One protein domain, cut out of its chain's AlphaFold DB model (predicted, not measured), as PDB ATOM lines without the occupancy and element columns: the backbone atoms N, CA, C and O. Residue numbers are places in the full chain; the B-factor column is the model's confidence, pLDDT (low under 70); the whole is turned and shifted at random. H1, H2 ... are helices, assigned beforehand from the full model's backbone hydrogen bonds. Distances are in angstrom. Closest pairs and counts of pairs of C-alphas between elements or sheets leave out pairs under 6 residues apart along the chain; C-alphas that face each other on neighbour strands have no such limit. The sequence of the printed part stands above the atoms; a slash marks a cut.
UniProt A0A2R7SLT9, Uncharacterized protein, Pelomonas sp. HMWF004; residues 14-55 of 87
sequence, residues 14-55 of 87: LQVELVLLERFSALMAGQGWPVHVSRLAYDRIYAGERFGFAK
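This is residues 14 to 55 of the 87 residues of an uncharacterized protein of Pelomonas sp. HMWF004 (UniProt A0A2R7SLT9). One long helix, H1, makes the base of a compact three-helix body; after it the chain folds back through residues 31 to 36 to the short helix H2, which packs on H1. From H2 the chain turns a corner into H3, which runs on one side of H1 at a steep tilt until its last turn comes near the far part of H1. The printed part has 42 residues with three named helices, H1, H2 and H3 in chain order, and no named strand; the class is all helix. The whole is compact, with a radius of gyration of the C-alphas of 9.4 A, and rounded, with spans of 26 by 19 by 15 A.

Find C-alpha 15 at (-0.555, -18.191, -25.420); from there H1, residues 15 to 30, runs 22.9 A to C-alpha 30 at (-7.029, 3.783, -26.668). Look next at H2, residues 37 to 42, 8.8 A long. H3, residues 44 to 55, runs 16.2 A and ends at C-alpha 55, (-1.605, 0.908, -12.887).

Begin at H1, which touches H2 with residues 18 to 25 alone; the closest C-alphas, of Leu 21 and Val 37, are 5.9 A apart. The two helices run opposite ways at a steep tilt of 48 degrees. H2 and H3 touch only at the corner by their tight link, closest at the C-alphas of Leu 40 and Ala 47, 4.5 A apart, and H3 does so with residues 46 to 47 alone. H1 and H3 are close but not clearly touching, with the C-alphas of Met 28 and Ala 54 closest at 7.4 A; they run the same way at a steep tilt of 53 degrees. In H1, H2 and H3 every O i to N i+4 pair is within hydrogen-bond range.

The C-alphas farthest apart, of Leu 14 and Gly 32, are 27.1 A apart. The printed part has no cut, and neither link is long. The mean pLDDT of the printed part is 84.2, and residues 14 to 16 are under 70.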
ATOM      1  N   LEU A  14       3.228 -17.843 -22.514       59.41
ATOM      2  CA  LEU A  14       2.111 -18.769 -22.672       59.41
ATOM      3  C   LEU A  14       1.079 -18.089 -23.588       59.41
ATOM      4  O   LEU A  14       0.875 -16.881 -23.484       59.41
ATOM      5  N   GLN A  15       0.417 -18.813 -24.498       58.06
ATOM      6  CA  GLN A  15      -0.555 -18.191 -25.420       58.06
ATOM      7  C   GLN A  15      -1.614 -17.345 -24.682       58.06
ATOM      8  O   GLN A  15      -2.060 -16.320 -25.194       58.06
ATOM      9  N   VAL A  16      -1.951 -17.729 -23.441       57.88
ATOM     10  CA  VAL A  16      -2.827 -16.963 -22.544       57.88
ATOM     11  C   VAL A  16      -2.252 -15.591 -22.162       57.88
ATOM     12  O   VAL A  16      -2.998 -14.618 -22.101       57.88
ATOM     13  N   GLU A  17      -0.938 -15.471 -21.969       74.69
ATOM     14  CA  GLU A  17      -0.272 -14.191 -21.716       74.69
ATOM     15  C   GLU A  17      -0.249 -13.317 -22.964       74.69
ATOM     16  O   GLU A  17      -0.471 -12.114 -22.856       74.69
ATOM     17  N   LEU A  18      -0.055 -13.899 -24.153       78.94
ATOM     18  CA  LEU A  18      -0.020 -13.126 -25.396       78.94
ATOM     19  C   LEU A  18      -1.350 -12.389 -25.636       78.94
ATOM     20  O   LEU A  18      -1.349 -11.184 -25.873       78.94
ATOM     21  N   VAL A  19      -2.485 -13.073 -25.445       84.50
ATOM     22  CA  VAL A  19      -3.827 -12.471 -25.566       84.50
ATOM     23  C   VAL A  19      -4.047 -11.351 -24.540       84.50
ATOM     24  O   VAL A  19      -4.663 -10.324 -24.844       84.50
ATOM     25  N   LEU A  20      -3.543 -11.517 -23.312       85.75
ATOM     26  CA  LEU A  20      -3.628 -10.482 -22.276       85.75
ATOM     27  C   LEU A  20      -2.756  -9.265 -22.619       85.75
ATOM     28  O   LEU A  20      -3.195  -8.130 -22.422       85.75
ATOM     29  N   LEU A  21      -1.562  -9.485 -23.173       87.50
ATOM     30  CA  LEU A  21      -0.663  -8.426 -23.635       87.50
ATOM     31  C   LEU A  21      -1.254  -7.644 -24.814       87.50
ATOM     32  O   LEU A  21      -1.168  -6.417 -24.833       87.50
ATOM     33  N   GLU A  22      -1.899  -8.319 -25.767       89.62
ATOM     34  CA  GLU A  22      -2.592  -7.667 -26.884       89.62
ATOM     35  C   GLU A  22      -3.753  -6.794 -26.397       89.62
ATOM     36  O   GLU A  22      -3.855  -5.623 -26.775       89.62
ATOM     37  N   ARG A  23      -4.586  -7.313 -25.485       89.44
ATOM     38  CA  ARG A  23      -5.661  -6.526 -24.856       89.44
ATOM     39  C   ARG A  23      -5.118  -5.324 -24.094       89.44
ATOM     40  O   ARG A  23      -5.676  -4.233 -24.191       89.44
ATOM     41  N   PHE A  24      -4.027  -5.506 -23.358       90.06
ATOM     42  CA  PHE A  24      -3.369  -4.420 -22.643       90.06
ATOM     43  C   PHE A  24      -2.859  -3.348 -23.603       90.06
ATOM     44  O   PHE A  24      -3.100  -2.162 -23.378       90.06
ATOM     45  N   SER A  25      -2.232  -3.761 -24.703       92.06
ATOM     46  CA  SER A  25      -1.757  -2.862 -25.750       92.06
ATOM     47  C   SER A  25      -2.890  -2.056 -26.384       92.06
ATOM     48  O   SER A  25      -2.767  -0.841 -26.530       92.06
ATOM     49  N   ALA A  26      -4.018  -2.697 -26.698       91.44
ATOM     50  CA  ALA A  26      -5.187  -2.023 -27.258       91.44
ATOM     51  C   ALA A  26      -5.773  -0.977 -26.294       91.44
ATOM     52  O   ALA A  26      -6.070   0.148 -26.697       91.44
ATOM     53  N   LEU A  27      -5.893  -1.314 -25.006       90.19
ATOM     54  CA  LEU A  27      -6.395  -0.385 -23.991       90.19
ATOM     55  C   LEU A  27      -5.433   0.785 -23.743       90.19
ATOM     56  O   LEU A  27      -5.875   1.918 -23.561       90.19
ATOM     57  N   MET A  28      -4.127   0.522 -23.753       90.44
ATOM     58  CA  MET A  28      -3.079   1.538 -23.652       90.44
ATOM     59  C   MET A  28      -3.117   2.500 -24.849       90.44
ATOM     60  O   MET A  28      -3.126   3.718 -24.664       90.44
ATOM     61  N   ALA A  29      -3.220   1.968 -26.071       91.56
ATOM     62  CA  ALA A  29      -3.357   2.761 -27.290       91.56
ATOM     63  C   ALA A  29      -4.638   3.613 -27.281       91.56
ATOM     64  O   ALA A  29      -4.581   4.798 -27.600       91.56
ATOM     65  N   GLY A  30      -5.764   3.054 -26.822       89.19
ATOM     66  CA  GLY A  30      -7.029   3.783 -26.668       89.19
ATOM     67  C   GLY A  30      -6.983   4.931 -25.649       89.19
ATOM     68  O   GLY A  30      -7.837   5.810 -25.686       89.19
ATOM     69  N   GLN A  31      -5.982   4.952 -24.762       87.62
ATOM     70  CA  GLN A  31      -5.742   6.032 -23.795       87.62
ATOM     71  C   GLN A  31      -4.589   6.968 -24.203       87.62
ATOM     72  O   GLN A  31      -4.235   7.856 -23.430       87.62
ATOM     73  N   GLY A  32      -4.018   6.793 -25.402       89.44
ATOM     74  CA  GLY A  32      -2.944   7.640 -25.937       89.44
ATOM     75  C   GLY A  32      -1.521   7.180 -25.602       89.44
ATOM     76  O   GLY A  32      -0.569   7.914 -25.855       89.44
ATOM     77  N   TRP A  33      -1.349   5.970 -25.064       90.12
ATOM     78  CA  TRP A  33      -0.055   5.442 -24.616       90.12
ATOM     79  C   TRP A  33       0.331   4.162 -25.368       90.12
ATOM     80  O   TRP A  33       0.399   3.106 -24.751       90.12
ATOM     81  N   PRO A  34       0.579   4.184 -26.686       88.81
ATOM     82  CA  PRO A  34       0.855   2.964 -27.442       88.81
ATOM     83  C   PRO A  34       2.068   2.193 -26.888       88.81
ATOM     84  O   PRO A  34       3.069   2.778 -26.464       88.81
ATOM     85  N   VAL A  35       1.973   0.862 -26.896       90.06
ATOM     86  CA  VAL A  35       3.017  -0.065 -26.434       90.06
ATOM     87  C   VAL A  35       3.192  -1.199 -27.437       90.06
ATOM     88  O   VAL A  35       2.279  -1.518 -28.190       90.06
ATOM     89  N   HIS A  36       4.371  -1.820 -27.453       88.62
ATOM     90  CA  HIS A  36       4.655  -2.940 -28.349       88.62
ATOM     91  C   HIS A  36       4.513  -4.271 -27.615       88.62
ATOM     92  O   HIS A  36       5.309  -4.561 -26.724       88.62
ATOM     93  N   VAL A  37       3.559  -5.106 -28.039       86.38
ATOM     94  CA  VAL A  37       3.306  -6.444 -27.467       86.38
ATOM     95  C   VAL A  37       4.571  -7.302 -27.456       86.38
ATOM     96  O   VAL A  37       4.892  -7.887 -26.428       86.38
ATOM     97  N   SER A  38       5.354  -7.301 -28.540       83.19
ATOM     98  CA  SER A  38       6.610  -8.059 -28.603       83.19
ATOM     99  C   SER A  38       7.627  -7.600 -27.554       83.19
ATOM    100  O   SER A  38       8.269  -8.429 -26.920       83.19
ATOM    101  N   ARG A  39       7.752  -6.289 -27.295       82.56
ATOM    102  CA  ARG A  39       8.611  -5.819 -26.197       82.56
ATOM    103  C   ARG A  39       8.028  -6.165 -24.839       82.56
ATOM    104  O   ARG A  39       8.788  -6.516 -23.958       82.56
ATOM    105  N   LEU A  40       6.712  -6.099 -24.658       84.25
ATOM    106  CA  LEU A  40       6.112  -6.521 -23.394       84.25
ATOM    107  C   LEU A  40       6.353  -8.012 -23.122       84.25
ATOM    108  O   LEU A  40       6.534  -8.387 -21.975       84.25
ATOM    109  N   ALA A  41       6.386  -8.844 -24.164       82.00
ATOM    110  CA  ALA A  41       6.640 -10.278 -24.065       82.00
ATOM    111  C   ALA A  41       8.102 -10.616 -23.723       82.00
ATOM    112  O   ALA A  41       8.350 -11.504 -22.911       82.00
ATOM    113  N   TYR A  42       9.065  -9.921 -24.340       76.00
ATOM    114  CA  TYR A  42      10.485 -10.290 -24.252       76.00
ATOM    115  C   TYR A  42      11.325  -9.368 -23.357       76.00
ATOM    116  O   TYR A  42      12.320  -9.812 -22.785       76.00
ATOM    117  N   ASP A  43      10.935  -8.103 -23.201       81.19
ATOM    118  CA  ASP A  43      11.652  -7.102 -22.410       81.19
ATOM    119  C   ASP A  43      10.951  -6.879 -21.067       81.19
ATOM    120  O   ASP A  43       9.938  -6.181 -20.943       81.19
ATOM    121  N   ARG A  44      11.516  -7.501 -20.030       75.06
ATOM    122  CA  ARG A  44      10.914  -7.500 -18.697       75.06
ATOM    123  C   ARG A  44      10.946  -6.144 -18.006       75.06
ATOM    124  O   ARG A  44      10.046  -5.849 -17.218       75.06
ATOM    125  N   ILE A  45      11.961  -5.334 -18.290       82.06
ATOM    126  CA  ILE A  45      12.091  -3.995 -17.711       82.06
ATOM    127  C   ILE A  45      11.024  -3.100 -18.337       82.06
ATOM    128  O   ILE A  45      10.218  -2.512 -17.617       82.06
ATOM    129  N   TYR A  46      10.929  -3.112 -19.668       82.88
ATOM    130  CA  TYR A  46       9.914  -2.373 -20.406       82.88
ATOM    131  C   TYR A  46       8.494  -2.774 -19.989       82.88
ATOM    132  O   TYR A  46       7.652  -1.910 -19.744       82.88
ATOM    133  N   ALA A  47       8.215  -4.073 -19.859       85.12
ATOM    134  CA  ALA A  47       6.919  -4.558 -19.397       85.12
ATOM    135  C   ALA A  47       6.586  -4.074 -17.980       85.12
ATOM    136  O   ALA A  47       5.511  -3.517 -17.761       85.12
ATOM    137  N   GLY A  48       7.525  -4.203 -17.038       83.69
ATOM    138  CA  GLY A  48       7.350  -3.740 -15.662       83.69
ATOM    139  C   GLY A  48       7.059  -2.240 -15.573       83.69
ATOM    140  O   GLY A  48       6.122  -1.833 -14.878       83.69
ATOM    141  N   GLU A  49       7.795  -1.418 -16.326       88.44
ATOM    142  CA  GLU A  49       7.551   0.024 -16.407       88.44
ATOM    143  C   GLU A  49       6.164   0.333 -16.976       88.44
ATOM    144  O   GLU A  49       5.426   1.142 -16.408       88.44
ATOM    145  N   ARG A  50       5.764  -0.341 -18.062       89.62
ATOM    146  CA  ARG A  50       4.462  -0.111 -18.703       89.62
ATOM    147  C   ARG A  50       3.297  -0.585 -17.850       89.62
ATOM    148  O   ARG A  50       2.302   0.132 -17.768       89.62
ATOM    149  N   PHE A  51       3.409  -1.719 -17.165       88.12
ATOM    150  CA  PHE A  51       2.380  -2.184 -16.233       88.12
ATOM    151  C   PHE A  51       2.279  -1.268 -15.010       88.12
ATOM    152  O   PHE A  51       1.175  -0.910 -14.598       88.12
ATOM    153  N   GLY A  52       3.413  -0.831 -14.456       87.12
ATOM    154  CA  GLY A  52       3.450   0.123 -13.346       87.12
ATOM    155  C   GLY A  52       2.850   1.479 -13.721       87.12
ATOM    156  O   GLY A  52       2.071   2.049 -12.954       87.12
ATOM    157  N   PHE A  53       3.155   1.962 -14.924       87.69
ATOM    158  CA  PHE A  53       2.576   3.175 -15.485       87.69
ATOM    159  C   PHE A  53       1.064   3.027 -15.677       87.69
ATOM    160  O   PHE A  53       0.301   3.812 -15.119       87.69
ATOM    161  N   ALA A  54       0.612   1.973 -16.358       88.06
ATOM    162  CA  ALA A  54      -0.803   1.680 -16.572       88.06
ATOM    163  C   ALA A  54      -1.597   1.515 -15.268       88.06
ATOM    164  O   ALA A  54      -2.750   1.922 -15.189       88.06
ATOM    165  N   LYS A  55      -0.983   0.978 -14.213       85.88
ATOM    166  CA  LYS A  55      -1.605   0.908 -12.887       85.88
ATOM    167  C   LYS A  55      -1.833   2.294 -12.265       85.88
ATOM    168  O   LYS A  55      -2.774   2.452 -11.495       85.88
TER     169      LYS A  55